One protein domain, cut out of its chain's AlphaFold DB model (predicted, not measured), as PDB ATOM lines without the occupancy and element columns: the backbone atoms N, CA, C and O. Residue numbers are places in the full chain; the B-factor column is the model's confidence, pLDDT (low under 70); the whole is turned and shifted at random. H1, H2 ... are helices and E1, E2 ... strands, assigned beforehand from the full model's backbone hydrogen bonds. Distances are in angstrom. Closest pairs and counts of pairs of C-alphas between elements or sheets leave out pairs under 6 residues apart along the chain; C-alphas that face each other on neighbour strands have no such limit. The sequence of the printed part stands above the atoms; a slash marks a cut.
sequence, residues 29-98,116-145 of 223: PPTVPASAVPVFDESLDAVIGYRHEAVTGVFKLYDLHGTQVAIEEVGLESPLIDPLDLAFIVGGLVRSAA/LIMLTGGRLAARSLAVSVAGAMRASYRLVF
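AT A GLANCE: This is residues 29 to 98 and 116 to 145 of the 223 residues of an uncharacterized protein of Burkholderiales bacterium JOSHI_001 (UniProt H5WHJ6). A strongly twisted sheet of four antiparallel strands, E1 to E4, has one helix, H2, packed slantwise over one face, and from the E4 edge a loose arm reaches away, with residues 76 to 82 and 91 to 98 sticking out and the four-residue H1 between them only grazing the sheet. The printed part has 100 residues with four named strands and two named helices, in the order E1, E2, E3, E4, H1, H2, and the sheet's order is E1, E2, E3, E4. The class is mixed, helices and strands, with under half of the residues, 45, in named elements. The whole is compact, with a radius of gyration of the C-alphas of 14.2 A and spans of 44 by 37 by 26 A.

HOW THE PARTS SIT: E1, residues 37 to 41, is an edge strand and forms a hairpin with E2, residues 46 to 55, at 147 degrees between directions, with N 39 and O 49 2.8 A apart, within hydrogen-bond range. E2 forms a hairpin with E3, residues 58 to 63, at 151 degrees, with N 52 and O 60 at 2.8 A. E3 forms a hairpin with E4, residues 68 to 73, the other edge strand, at 158 degrees, with N 61 and O 70 at 2.9 A. The four strands are a meander, each strand the antiparallel neighbour of the one before. H1, residues 83 to 86, only grazes the sheet; the closest C-alphas of H1 and E4, those of Leu 86 and Ala 70, are 7.7 A apart. Residues 124 to 125 make a short parallel pairing with residues 39 to 40 of E1. H2, residues 131 to 144, is on the sheet in two layers, a helix on one face of a sheet, at a height over the sheet of 7.1 A. It lies over E2 and E3, slantwise to the strands at 41 degrees to E2 on the local plane. The closest C-alphas of H2 and E3, those of Met 137 and Asp 63, are 5.5 A apart. H1 and H2 are apart. In H2 every O i to N i+4 pair is within hydrogen-bond range; H1 is too short for such a pair.

IN THESE COORDINATES: E1 begins at C-alpha 37 (-46.715, -1.581, 11.902). E2, the longest strand, measures 26.8 A from first to last C-alpha, E3 17.0 A and E4 14.6 A. H2 measures 20.4 A and ends at C-alpha 144 (-54.442, -14.770, 23.642).

THE WHOLE: The two C-alphas farthest apart, those of Ser 96 and Gly 121, are 45.5 A apart. Residues 99 to 115 are not printed, and C-alphas 98 and 116 are 35.3 A apart across this cut, which falls in the link from H1 to H2. Of the links that are printed whole, E4 to H1 is short and the others are tight. The mean pLDDT of the printed part is 76.4, and residues 74 to 98 and 116 to 121 are under 70.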
ATOM      1  N   PRO A  29     -56.234  -6.953  14.810       94.50
ATOM      2  CA  PRO A  29     -57.554  -6.639  15.342       94.50
ATOM      3  C   PRO A  29     -58.253  -5.553  14.505       94.50
ATOM      4  O   PRO A  29     -57.597  -4.586  14.113       94.50
ATOM      5  N   PRO A  30     -59.578  -5.623  14.290       92.06
ATOM      6  CA  PRO A  30     -60.318  -4.623  13.511       92.06
ATOM      7  C   PRO A  30     -60.232  -3.195  14.070       92.06
ATOM      8  O   PRO A  30     -60.424  -2.229  13.339       92.06
ATOM      9  N   THR A  31     -59.963  -3.060  15.369       91.62
ATOM     10  CA  THR A  31     -59.797  -1.777  16.067       91.62
ATOM     11  C   THR A  31     -58.432  -1.130  15.830       91.62
ATOM     12  O   THR A  31     -58.267   0.058  16.102       91.62
ATOM     13  N   VAL A  32     -57.451  -1.885  15.325       94.75
ATOM     14  CA  VAL A  32     -56.107  -1.380  15.040       94.75
ATOM     15  C   VAL A  32     -56.060  -0.827  13.610       94.75
ATOM     16  O   VAL A  32     -56.455  -1.525  12.673       94.75
ATOM     17  N   PRO A  33     -55.537   0.396  13.398       93.88
ATOM     18  CA  PRO A  33     -55.448   0.996  12.069       93.88
ATOM     19  C   PRO A  33     -54.679   0.141  11.054       93.88
ATOM     20  O   PRO A  33     -53.661  -0.474  11.371       93.88
ATOM     21  N   ALA A  34     -55.118   0.160   9.793       90.00
ATOM     22  CA  ALA A  34     -54.509  -0.643   8.730       90.00
ATOM     23  C   ALA A  34     -53.041  -0.274   8.431       90.00
ATOM     24  O   ALA A  34     -52.273  -1.125   7.980       90.00
ATOM     25  N   SER A  35     -52.647   0.972   8.707       89.44
ATOM     26  CA  SER A  35     -51.273   1.467   8.567       89.44
ATOM     27  C   SER A  35     -50.385   1.172   9.780       89.44
ATOM     28  O   SER A  35     -49.219   1.560   9.789       89.44
ATOM     29  N   ALA A  36     -50.909   0.514  10.820       92.62
ATOM     30  CA  ALA A  36     -50.122   0.162  11.991       92.62
ATOM     31  C   ALA A  36     -49.068  -0.899  11.645       92.62
ATOM     32  O   ALA A  36     -49.363  -1.931  11.040       92.62
ATOM     33  N   VAL A  37     -47.838  -0.664  12.079       92.94
ATOM     34  CA  VAL A  37     -46.715  -1.581  11.902       92.94
ATOM     35  C   VAL A  37     -46.760  -2.646  13.003       92.94
ATOM     36  O   VAL A  37     -46.879  -2.280  14.176       92.94
ATOM     37  N   PRO A  38     -46.649  -3.947  12.677       95.31
ATOM     38  CA  PRO A  38     -46.591  -5.006  13.680       95.31
ATOM     39  C   PRO A  38     -45.294  -4.934  14.496       95.31
ATOM     40  O   PRO A  38     -44.208  -4.716  13.953       95.31
ATOM     41  N   VAL A  39     -45.409  -5.152  15.803       94.38
ATOM     42  CA  VAL A  39     -44.293  -5.265  16.748       94.38
ATOM     43  C   VAL A  39     -43.986  -6.742  16.956       94.38
ATOM     44  O   VAL A  39     -44.784  -7.469  17.542       94.38
ATOM     45  N   PHE A  40     -42.832  -7.181  16.473       93.06
ATOM     46  CA  PHE A  40     -42.349  -8.550  16.539       93.06
ATOM     47  C   PHE A  40     -41.376  -8.742  17.698       93.06
ATOM     48  O   PHE A  40     -40.431  -7.972  17.864       93.06
ATOM     49  N   ASP A  41     -41.601  -9.786  18.479       92.31
ATOM     50  CA  ASP A  41     -40.756 -10.188  19.587       92.31
ATOM     51  C   ASP A  41     -39.916 -11.401  19.204       92.31
ATOM     52  O   ASP A  41     -40.447 -12.484  18.967       92.31
ATOM     53  N   GLU A  42     -38.597 -11.230  19.169       88.31
ATOM     54  CA  GLU A  42     -37.675 -12.284  18.749       88.31
ATOM     55  C   GLU A  42     -37.578 -13.436  19.758       88.31
ATOM     56  O   GLU A  42     -37.195 -14.539  19.387       88.31
ATOM     57  N   SER A  43     -37.917 -13.203  21.031       89.00
ATOM     58  CA  SER A  43     -37.885 -14.249  22.062       89.00
ATOM     59  C   SER A  43     -39.126 -15.138  22.038       89.00
ATOM     60  O   SER A  43     -39.050 -16.307  22.408       89.00
ATOM     61  N   LEU A  44     -40.258 -14.580  21.605       89.12
ATOM     62  CA  LEU A  44     -41.524 -15.297  21.456       89.12
ATOM     63  C   LEU A  44     -41.774 -15.773  20.019       89.12
ATOM     64  O   LEU A  44     -42.748 -16.484  19.797       89.12
ATOM     65  N   ASP A  45     -40.928 -15.364  19.068       89.62
ATOM     66  CA  ASP A  45     -41.091 -15.606  17.628       89.62
ATOM     67  C   ASP A  45     -42.490 -15.198  17.119       89.62
ATOM     68  O   ASP A  45     -43.166 -15.904  16.370       89.62
ATOM     69  N   ALA A  46     -42.984 -14.049  17.594       92.50
ATOM     70  CA  ALA A  46     -44.379 -13.662  17.426       92.50
ATOM     71  C   ALA A  46     -44.581 -12.151  17.325       92.50
ATOM     72  O   ALA A  46     -43.869 -11.360  17.944       92.50
ATOM     73  N   VAL A  47     -45.624 -11.740  16.600       94.75
ATOM     74  CA  VAL A  47     -46.160 -10.379  16.719       94.75
ATOM     75  C   VAL A  47     -46.903 -10.269  18.050       94.75
ATOM     76  O   VAL A  47     -47.767 -11.090  18.342       94.75
ATOM     77  N   ILE A  48     -46.558  -9.261  18.853       95.44
ATOM     78  CA  ILE A  48     -47.096  -9.043  20.209       95.44
ATOM     79  C   ILE A  48     -47.900  -7.742  20.346       95.44
ATOM     80  O   ILE A  48     -48.453  -7.461  21.407       95.44
ATOM     81  N   GLY A  49     -47.971  -6.943  19.285       96.12
ATOM     82  CA  GLY A  49     -48.696  -5.680  19.273       96.12
ATOM     83  C   GLY A  49     -48.456  -4.893  17.993       96.12
ATOM     84  O   GLY A  49     -47.908  -5.412  17.019       96.12
ATOM     85  N   TYR A  50     -48.850  -3.625  18.003       95.81
ATOM     86  CA  TYR A  50     -48.780  -2.736  16.848       95.81
ATOM     87  C   TYR A  50     -48.364  -1.329  17.257       95.81
ATOM     88  O   TYR A  50     -48.678  -0.868  18.353       95.81
ATOM     89  N   ARG A  51     -47.710  -0.619  16.339       92.75
ATOM     90  CA  ARG A  51     -47.368   0.799  16.463       92.75
ATOM     91  C   ARG A  51     -47.925   1.557  15.269       92.75
ATOM     92  O   ARG A  51     -47.644   1.211  14.126       92.75
ATOM     93  N   HIS A  52     -48.704   2.594  15.522       92.44
ATOM     94  CA  HIS A  52     -49.344   3.404  14.494       92.44
ATOM     95  C   HIS A  52     -48.985   4.870  14.689       92.44
ATOM     96  O   HIS A  52     -49.177   5.410  15.774       92.44
ATOM     97  N   GLU A  53     -48.496   5.520  13.640       87.69
ATOM     98  CA  GLU A  53     -48.332   6.970  13.624       87.69
ATOM     99  C   GLU A  53     -49.696   7.627  13.399       87.69
ATOM    100  O   GLU A  53     -50.259   7.540  12.309       87.69
ATOM    101  N   ALA A  54     -50.253   8.223  14.454       81.19
ATOM    102  CA  ALA A  54     -51.579   8.835  14.406       81.19
ATOM    103  C   ALA A  54     -51.528  10.237  13.786       81.19
ATOM    104  O   ALA A  54     -52.387  10.605  12.989       81.19
ATOM    105  N   VAL A  55     -50.507  11.004  14.161       80.56
ATOM    106  CA  VAL A  55     -50.097  12.264  13.533       80.56
ATOM    107  C   VAL A  55     -48.575  12.288  13.501       80.56
ATOM    108  O   VAL A  55     -47.943  11.521  14.228       80.56
ATOM    109  N   THR A  56     -47.988  13.155  12.678       81.62
ATOM    110  CA  THR A  56     -46.533  13.252  12.521       81.62
ATOM    111  C   THR A  56     -45.833  13.325  13.874       81.62
ATOM    112  O   THR A  56     -46.048  14.263  14.642       81.62
ATOM    113  N   GLY A  57     -45.000  12.327  14.168       74.62
ATOM    114  CA  GLY A  57     -44.233  12.269  15.412       74.62
ATOM    115  C   GLY A  57     -44.998  11.788  16.650       74.62
ATOM    116  O   GLY A  57     -44.374  11.687  17.701       74.62
ATOM    117  N   VAL A  58     -46.285  11.437  16.557       80.12
ATOM    118  CA  VAL A  58     -47.071  10.853  17.659       80.12
ATOM    119  C   VAL A  58     -47.503   9.439  17.295       80.12
ATOM    120  O   VAL A  58     -48.298   9.206  16.379       80.12
ATOM    121  N   PHE A  59     -47.014   8.476  18.064       84.56
ATOM    122  CA  PHE A  59     -47.207   7.057  17.829       84.56
ATOM    123  C   PHE A  59     -48.071   6.446  18.920       84.56
ATOM    124  O   PHE A  59     -47.755   6.514  20.102       84.56
ATOM    125  N   LYS A  60     -49.157   5.793  18.523       89.88
ATOM    126  CA  LYS A  60     -50.005   4.995  19.407       89.88
ATOM    127  C   LYS A  60     -49.572   3.541  19.342       89.88
ATOM    128  O   LYS A  60     -49.348   3.005  18.255       89.88
ATOM    129  N   LEU A  61     -49.473   2.906  20.501       90.69
ATOM    130  CA  LEU A  61     -49.107   1.503  20.624       90.69
ATOM    131  C   LEU A  61     -50.307   0.700  21.101       90.69
ATOM    132  O   LEU A  61     -50.978   1.096  22.052       90.69
ATOM    133  N   TYR A  62     -50.554  -0.426  20.444       94.62
ATOM    134  CA  TYR A  62     -51.698  -1.300  20.675       94.62
ATOM    135  C   TYR A  62     -51.228  -2.718  20.963       94.62
ATOM    136  O   TYR A  62     -50.235  -3.170  20.396       94.62
ATOM    137  N   ASP A  63     -51.954  -3.436  21.806       93.44
ATOM    138  CA  ASP A  63     -51.753  -4.871  21.989       93.44
ATOM    139  C   ASP A  63     -52.515  -5.716  20.941       93.44
ATOM    140  O   ASP A  63     -53.159  -5.190  20.028       93.44
ATOM    141  N   LEU A  64     -52.457  -7.047  21.070       94.75
ATOM    142  CA  LEU A  64     -53.151  -7.997  20.183       94.75
ATOM    143  C   LEU A  64     -54.676  -8.044  20.372       94.75
ATOM    144  O   LEU A  64     -55.392  -8.702  19.610       94.75
ATOM    145  N   HIS A  65     -55.198  -7.361  21.386       91.19
ATOM    146  CA  HIS A  65     -56.628  -7.141  21.562       91.19
ATOM    147  C   HIS A  65     -57.078  -5.813  20.943       91.19
ATOM    148  O   HIS A  65     -58.277  -5.549  20.860       91.19
ATOM    149  N   GLY A  66     -56.132  -5.011  20.449       91.50
ATOM    150  CA  GLY A  66     -56.370  -3.680  19.914       91.50
ATOM    151  C   GLY A  66     -56.618  -2.635  20.998       91.50
ATOM    152  O   GLY A  66     -57.129  -1.554  20.709       91.50
ATOM    153  N   THR A  67     -56.257  -2.938  22.246       91.44
ATOM    154  CA  THR A  67     -56.252  -1.982  23.347       91.44
ATOM    155  C   THR A  67     -54.992  -1.129  23.256       91.44
ATOM    156  O   THR A  67     -53.888  -1.647  23.093       91.44
ATOM    157  N   GLN A  68     -55.147   0.193  23.349       91.19
ATOM    158  CA  GLN A  68     -54.005   1.102  23.380       91.19
ATOM    159  C   GLN A  68     -53.249   0.931  24.703       91.19
ATOM    160  O   GLN A  68     -53.826   1.116  25.773       91.19
ATOM    161  N   VAL A  69     -51.959   0.610  24.623       87.56
ATOM    162  CA  VAL A  69     -51.087   0.390  25.786       87.56
ATOM    163  C   VAL A  69     -50.185   1.582  26.092       87.56
ATOM    164  O   VAL A  69     -49.767   1.743  27.233       87.56
ATOM    165  N   ALA A  70     -49.876   2.418  25.096       85.50
ATOM    166  CA  ALA A  70     -49.037   3.602  25.270       85.50
ATOM    167  C   ALA A  70     -49.193   4.604  24.117       85.50
ATOM    168  O   ALA A  70     -49.714   4.276  23.046       85.50
ATOM    169  N   ILE A  71     -48.690   5.816  24.349       84.75
ATOM    170  CA  ILE A  71     -48.445   6.841  23.333       84.75
ATOM    171  C   ILE A  71     -46.970   7.250  23.448       84.75
ATOM    172  O   ILE A  71     -46.467   7.444  24.552       84.75
ATOM    173  N   GLU A  72     -46.281   7.348  22.318       80.81
ATOM    174  CA  GLU A  72     -44.914   7.853  22.194       80.81
ATOM    175  C   GLU A  72     -44.919   9.130  21.353       80.81
ATOM    176  O   GLU A  72     -45.595   9.196  20.328       80.81
ATOM    177  N   GLU A  73     -44.108  10.112  21.734       73.75
ATOM    178  CA  GLU A  73     -43.918  11.348  20.975       73.75
ATOM    179  C   GLU A  73     -42.439  11.507  20.598       73.75
ATOM    180  O   GLU A  73     -41.537  11.227  21.396       73.75
ATOM    181  N   VAL A  74     -42.164  11.943  19.367       66.81
ATOM    182  CA  VAL A  74     -40.816  12.303  18.912       66.81
ATOM    183  C   VAL A  74     -40.493  13.667  19.506       66.81
ATOM    184  O   VAL A  74     -40.777  14.708  18.923       66.81
ATOM    185  N   GLY A  75     -39.937  13.648  20.715       56.28
ATOM    186  CA  GLY A  75     -39.583  14.863  21.437       56.28
ATOM    187  C   GLY A  75     -38.490  15.662  20.724       56.28
ATOM    188  O   GLY A  75     -37.404  15.142  20.458       56.28
ATOM    189  N   LEU A  76     -38.759  16.945  20.470       49.56
ATOM    190  CA  LEU A  76     -37.722  17.985  20.460       49.56
ATOM    191  C   LEU A  76     -37.631  18.722  21.810       49.56
ATOM    192  O   LEU A  76     -36.647  19.414  22.043       49.56
ATOM    193  N   GLU A  77     -38.577  18.502  22.729       45.25
ATOM    194  CA  GLU A  77     -38.553  18.988  24.114       45.25
ATOM    195  C   GLU A  77     -39.026  17.890  25.084       45.25
ATOM    196  O   GLU A  77     -39.567  16.865  24.659       45.25
ATOM    197  N   SER A  78     -38.748  18.074  26.379       45.94
ATOM    198  CA  SER A  78     -39.101  17.151  27.468       45.94
ATOM    199  C   SER A  78     -40.574  16.725  27.385       45.94
ATOM    200  O   SER A  78     -41.425  17.593  27.190       45.94
ATOM    201  N   PRO A  79     -40.906  15.428  27.553       49.31
ATOM    202  CA  PRO A  79     -42.293  14.977  27.497       49.31
ATOM    203  C   PRO A  79     -43.124  15.731  28.543       49.31
ATOM    204  O   PRO A  79     -42.757  15.772  29.715       49.31
ATOM    205  N   LEU A  80     -44.236  16.339  28.117       49.03
ATOM    206  CA  LEU A  80     -45.138  17.093  28.999       49.03
ATOM    207  C   LEU A  80     -45.844  16.174  30.022       49.03
ATOM    208  O   LEU A  80     -46.359  16.654  31.028       49.03
ATOM    209  N   ILE A  81     -45.853  14.859  29.766       44.16
ATOM    210  CA  ILE A  81     -46.410  13.805  30.622       44.16
ATOM    211  C   ILE A  81     -45.408  12.644  30.664       44.16
ATOM    212  O   ILE A  81     -45.003  12.138  29.614       44.16
ATOM    213  N   ASP A  82     -45.003  12.212  31.861       52.31
ATOM    214  CA  ASP A  82     -44.113  11.060  32.028       52.31
ATOM    215  C   ASP A  82     -44.892   9.768  31.682       52.31
ATOM    216  O   ASP A  82     -46.039   9.617  32.106       52.31
ATOM    217  N   PRO A  83     -44.346   8.800  30.921       48.94
ATOM    218  CA  PRO A  83     -45.006   7.513  30.673       48.94
ATOM    219  C   PRO A  83     -45.424   6.751  31.947       48.94
ATOM    220  O   PRO A  83     -46.301   5.888  31.870       48.94
ATOM    221  N   LEU A  84     -44.850   7.067  33.115       50.09
ATOM    222  CA  LEU A  84     -45.350   6.582  34.406       50.09
ATOM    223  C   LEU A  84     -46.698   7.204  34.816       50.09
ATOM    224  O   LEU A  84     -47.495   6.513  35.447       50.09
ATOM    225  N   ASP A  85     -47.000   8.440  34.416       41.03
ATOM    226  CA  ASP A  85     -48.262   9.125  34.728       41.03
ATOM    227  C   ASP A  85     -49.453   8.519  33.963       41.03
ATOM    228  O   ASP A  85     -50.580   8.491  34.463       41.03
ATOM    229  N   LEU A  86     -49.218   7.952  32.770       48.72
ATOM    230  CA  LEU A  86     -50.271   7.352  31.938       48.72
ATOM    231  C   LEU A  86     -50.748   5.986  32.461       48.72
ATOM    232  O   LEU A  86     -51.902   5.603  32.249       48.72
ATOM    233  N   ALA A  87     -49.896   5.274  33.204       48.72
ATOM    234  CA  ALA A  87     -50.252   4.007  33.845       48.72
ATOM    235  C   ALA A  87     -51.369   4.162  34.902       48.72
ATOM    236  O   ALA A  87     -52.005   3.175  35.269       48.72
ATOM    237  N   PHE A  88     -51.653   5.392  35.348       46.72
ATOM    238  CA  PHE A  88     -52.661   5.694  36.367       46.72
ATOM    239  C   PHE A  88     -54.051   6.064  35.817       46.72
ATOM    240  O   PHE A  88     -54.980   6.225  36.606       46.72
ATOM    241  N   ILE A  89     -54.245   6.159  34.493       47.81
ATOM    242  CA  ILE A  89     -55.542   6.568  33.912       47.81
ATOM    243  C   ILE A  89     -56.501   5.379  33.691       47.81
ATOM    244  O   ILE A  89     -57.715   5.565  33.687       47.81
ATOM    245  N   VAL A  90     -56.004   4.141  33.563       43.91
ATOM    246  CA  VAL A  90     -56.839   2.987  33.145       43.91
ATOM    247  C   VAL A  90     -57.379   2.136  34.313       43.91
ATOM    248  O   VAL A  90     -58.273   1.317  34.117       43.91
ATOM    249  N   GLY A  91     -56.937   2.355  35.552       43.59
ATOM    250  CA  GLY A  91     -57.444   1.624  36.721       43.59
ATOM    251  C   GLY A  91     -57.568   2.540  37.926       43.59
ATOM    252  O   GLY A  91     -56.580   2.794  38.604       43.59
ATOM    253  N   GLY A  92     -58.770   3.059  38.179       40.03
ATOM    254  CA  GLY A  92     -59.029   4.029  39.240       40.03
ATOM    255  C   GLY A  92     -58.505   3.594  40.612       40.03
ATOM    256  O   GLY A  92     -59.109   2.761  41.280       40.03
ATOM    257  N   LEU A  93     -57.417   4.220  41.058       33.97
ATOM    258  CA  LEU A  93     -57.069   4.362  42.466       33.97
ATOM    259  C   LEU A  93     -56.182   5.604  42.634       33.97
ATOM    260  O   LEU A  93     -54.981   5.582  42.380       33.97
ATOM    261  N   VAL A  94     -56.784   6.713  43.065       41.84
ATOM    262  CA  VAL A  94     -56.044   7.916  43.454       41.84
ATOM    263  C   VAL A  94     -55.415   7.655  44.820       41.84
ATOM    264  O   VAL A  94     -56.120   7.597  45.827       41.84
ATOM    265  N   ARG A  95     -54.085   7.534  44.881       37.62
ATOM    266  CA  ARG A  95     -53.352   7.743  46.133       37.62
ATOM    267  C   ARG A  95     -52.277   8.795  45.918       37.62
ATOM    268  O   ARG A  95     -51.220   8.550  45.352       37.62
ATOM    269  N   SER A  96     -52.608   9.989  46.383       44.75
ATOM    270  CA  SER A  96     -51.696  11.089  46.641       44.75
ATOM    271  C   SER A  96     -50.470  10.612  47.428       44.75
ATOM    272  O   SER A  96     -50.575  10.228  48.590       44.75
ATOM    273  N   ALA A  97     -49.295  10.664  46.800       37.06
ATOM    274  CA  ALA A  97     -48.010  10.579  47.491       37.06
ATOM    275  C   ALA A  97     -46.901  11.293  46.701       37.06
ATOM    276  O   ALA A  97     -45.826  10.754  46.459       37.06
ATOM    277  N   ALA A  98     -47.134  12.556  46.342       40.47
ATOM    278  CA  ALA A  98     -46.030  13.484  46.146       40.47
ATOM    279  C   ALA A  98     -45.478  13.864  47.530       40.47
ATOM    280  O   ALA A  98     -46.004  14.776  48.167       40.47
ATOM    281  N   LEU A 116     -35.503   7.225  14.389       45.38
ATOM    282  CA  LEU A 116     -35.182   6.212  13.376       45.38
ATOM    283  C   LEU A 116     -35.407   4.823  13.955       45.38
ATOM    284  O   LEU A 116     -34.494   4.127  14.394       45.38
ATOM    285  N   ILE A 117     -36.674   4.434  13.973       55.94
ATOM    286  CA  ILE A 117     -37.047   3.045  14.164       55.94
ATOM    287  C   ILE A 117     -36.774   2.309  12.847       55.94
ATOM    288  O   ILE A 117     -37.400   2.577  11.824       55.94
ATOM    289  N   MET A 118     -35.797   1.399  12.871       50.94
ATOM    290  CA  MET A 118     -35.504   0.512  11.747       50.94
ATOM    291  C   MET A 118     -36.672  -0.456  11.549       50.94
ATOM    292  O   MET A 118     -36.899  -1.348  12.366       50.94
ATOM    293  N   LEU A 119     -37.395  -0.278  10.446       62.91
ATOM    294  CA  LEU A 119     -38.358  -1.250   9.948       62.91
ATOM    295  C   LEU A 119     -37.602  -2.301   9.139       62.91
ATOM    296  O   LEU A 119     -37.212  -2.062   7.998       62.91
ATOM    297  N   THR A 120     -37.389  -3.476   9.716       59.94
ATOM    298  CA  THR A 120     -36.791  -4.605   8.995       59.94
ATOM    299  C   THR A 120     -37.906  -5.521   8.517       59.94
ATOM    300  O   THR A 120     -38.601  -6.116   9.337       59.94
ATOM    301  N   GLY A 121     -38.109  -5.626   7.201       66.31
ATOM    302  CA  GLY A 121     -39.138  -6.506   6.630       66.31
ATOM    303  C   GLY A 121     -40.581  -6.104   6.969       66.31
ATOM    304  O   GLY A 121     -41.436  -6.973   7.095       66.31
ATOM    305  N   GLY A 122     -40.851  -4.804   7.157       80.56
ATOM    306  CA  GLY A 122     -42.199  -4.282   7.433       80.56
ATOM    307  C   GLY A 122     -42.687  -4.455   8.877       80.56
ATOM    308  O   GLY A 122     -43.861  -4.221   9.147       80.56
ATOM    309  N   ARG A 123     -41.801  -4.842   9.802       87.00
ATOM    310  CA  ARG A 123     -42.083  -5.024  11.233       87.00
ATOM    311  C   ARG A 123     -41.117  -4.225  12.104       87.00
ATOM    312  O   ARG A 123     -40.009  -3.892  11.680       87.00
ATOM    313  N   LEU A 124     -41.548  -3.956  13.330       89.88
ATOM    314  CA  LEU A 124     -40.767  -3.325  14.385       89.88
ATOM    315  C   LEU A 124     -40.282  -4.371  15.387       89.88
ATOM    316  O   LEU A 124     -41.076  -5.182  15.838       89.88
ATOM    317  N   ALA A 125     -39.014  -4.338  15.785       89.19
ATOM    318  CA  ALA A 125     -38.513  -5.214  16.843       89.19
ATOM    319  C   ALA A 125     -38.976  -4.741  18.234       89.19
ATOM    320  O   ALA A 125     -38.775  -3.581  18.587       89.19
ATOM    321  N   ALA A 126     -39.516  -5.629  19.069       87.56
ATOM    322  CA  ALA A 126     -40.016  -5.295  20.409       87.56
ATOM    323  C   ALA A 126     -38.948  -4.644  21.305       87.56
ATOM    324  O   ALA A 126     -39.254  -3.778  22.123       87.56
ATOM    325  N   ARG A 127     -37.673  -5.006  21.110       86.12
ATOM    326  CA  ARG A 127     -36.520  -4.413  21.813       86.12
ATOM    327  C   ARG A 127     -36.303  -2.920  21.544       86.12
ATOM    328  O   ARG A 127     -35.537  -2.295  22.271       86.12
ATOM    329  N   SER A 128     -36.916  -2.353  20.502       84.38
ATOM    330  CA  SER A 128     -36.837  -0.913  20.235       84.38
ATOM    331  C   SER A 128     -37.816  -0.095  21.079       84.38
ATOM    332  O   SER A 128     -37.723   1.131  21.080       84.38
ATOM    333  N   LEU A 129     -38.778  -0.745  21.738       83.31
ATOM    334  CA  LEU A 129     -39.768  -0.095  22.591       83.31
ATOM    335  C   LEU A 129     -39.230   0.110  24.008       83.31
ATOM    336  O   LEU A 129     -38.266  -0.527  24.441       83.31
ATOM    337  N   ALA A 130     -39.901   0.972  24.774       85.44
ATOM    338  CA  ALA A 130     -39.691   1.027  26.215       85.44
ATOM    339  C   ALA A 130     -39.989  -0.342  26.862       85.44
ATOM    340  O   ALA A 130     -40.963  -1.014  26.515       85.44
ATOM    341  N   VAL A 131     -39.169  -0.735  27.843       85.12
ATOM    342  CA  VAL A 131     -39.253  -2.048  28.513       85.12
ATOM    343  C   VAL A 131     -40.636  -2.298  29.121       85.12
ATOM    344  O   VAL A 131     -41.148  -3.412  29.031       85.12
ATOM    345  N   SER A 132     -41.264  -1.268  29.696       81.56
ATOM    346  CA  SER A 132     -42.618  -1.342  30.258       81.56
ATOM    347  C   SER A 132     -43.672  -1.670  29.198       81.56
ATOM    348  O   SER A 132     -44.512  -2.538  29.419       81.56
ATOM    349  N   VAL A 133     -43.594  -1.034  28.028       87.06
ATOM    350  CA  VAL A 133     -44.540  -1.245  26.924       87.06
ATOM    351  C   VAL A 133     -44.369  -2.635  26.320       87.06
ATOM    352  O   VAL A 133     -45.351  -3.361  26.168       87.06
ATOM    353  N   ALA A 134     -43.126  -3.054  26.056       88.62
ATOM    354  CA  ALA A 134     -42.842  -4.417  25.609       88.62
ATOM    355  C   ALA A 134     -43.316  -5.459  26.641       88.62
ATOM    356  O   ALA A 134     -43.893  -6.482  26.275       88.62
ATOM    357  N   GLY A 135     -43.132  -5.190  27.938       89.25
ATOM    358  CA  GLY A 135     -43.640  -6.027  29.025       89.25
ATOM    359  C   GLY A 135     -45.166  -6.156  29.023       89.25
ATOM    360  O   GLY A 135     -45.681  -7.270  29.115       89.25
ATOM    361  N   ALA A 136     -45.890  -5.046  28.855       88.94
ATOM    362  CA  ALA A 136     -47.350  -5.039  28.762       88.94
ATOM    363  C   ALA A 136     -47.859  -5.808  27.529       88.94
ATOM    364  O   ALA A 136     -48.768  -6.629  27.647       88.94
ATOM    365  N   MET A 137     -47.227  -5.621  26.367       93.56
ATOM    366  CA  MET A 137     -47.554  -6.370  25.147       93.56
ATOM    367  C   MET A 137     -47.317  -7.876  25.314       93.56
ATOM    368  O   MET A 137     -48.181  -8.677  24.967       93.56
ATOM    369  N   ARG A 138     -46.197  -8.286  25.927       94.19
ATOM    370  CA  ARG A 138     -45.930  -9.699  26.259       94.19
ATOM    371  C   ARG A 138     -46.943 -10.273  27.247       94.19
ATOM    372  O   ARG A 138     -47.281 -11.452  27.159       94.19
ATOM    373  N   ALA A 139     -47.421  -9.473  28.197       91.25
ATOM    374  CA  ALA A 139     -48.475  -9.896  29.110       91.25
ATOM    375  C   ALA A 139     -49.794 -10.118  28.353       91.25
ATOM    376  O   ALA A 139     -50.397 -11.178  28.500       91.25
ATOM    377  N   SER A 140     -50.183  -9.177  27.485       91.06
ATOM    378  CA  SER A 140     -51.367  -9.296  26.622       91.06
ATOM    379  C   SER A 140     -51.275 -10.499  25.672       91.06
ATOM    380  O   SER A 140     -52.215 -11.281  25.561       91.06
ATOM    381  N   TYR A 141     -50.098 -10.755  25.094       92.81
ATOM    382  CA  TYR A 141     -49.823 -11.941  24.277       92.81
ATOM    383  C   TYR A 141     -50.190 -13.255  24.983       92.81
ATOM    384  O   TYR A 141     -50.846 -14.118  24.404       92.81
ATOM    385  N   ARG A 142     -49.845 -13.400  26.268       91.25
ATOM    386  CA  ARG A 142     -50.191 -14.600  27.050       91.25
ATOM    387  C   ARG A 142     -51.704 -14.776  27.217       91.25
ATOM    388  O   ARG A 142     -52.172 -15.906  27.315       91.25
ATOM    389  N   LEU A 143     -52.469 -13.684  27.206       88.44
ATOM    390  CA  LEU A 143     -53.934 -13.697  27.308       88.44
ATOM    391  C   LEU A 143     -54.630 -14.093  25.996       88.44
ATOM    392  O   LEU A 143     -55.835 -14.361  25.988       88.44
ATOM    393  N   VAL A 144     -53.900 -14.193  24.881       86.94
ATOM    394  CA  VAL A 144     -54.442 -14.770  23.642       86.94
ATOM    395  C   VAL A 144     -54.790 -16.250  23.860       86.94
ATOM    396  O   VAL A 144     -55.870 -16.687  23.452       86.94
ATOM    397  N   PHE A 145     -53.971 -16.966  24.640       82.88
ATOM    398  CA  PHE A 145     -54.062 -18.410  24.885       82.88
ATOM    399  C   PHE A 145     -55.087 -18.856  25.933       82.88
ATOM    400  O   PHE A 145     -54.995 -19.959  26.459       82.88
TER     401      PHE A 145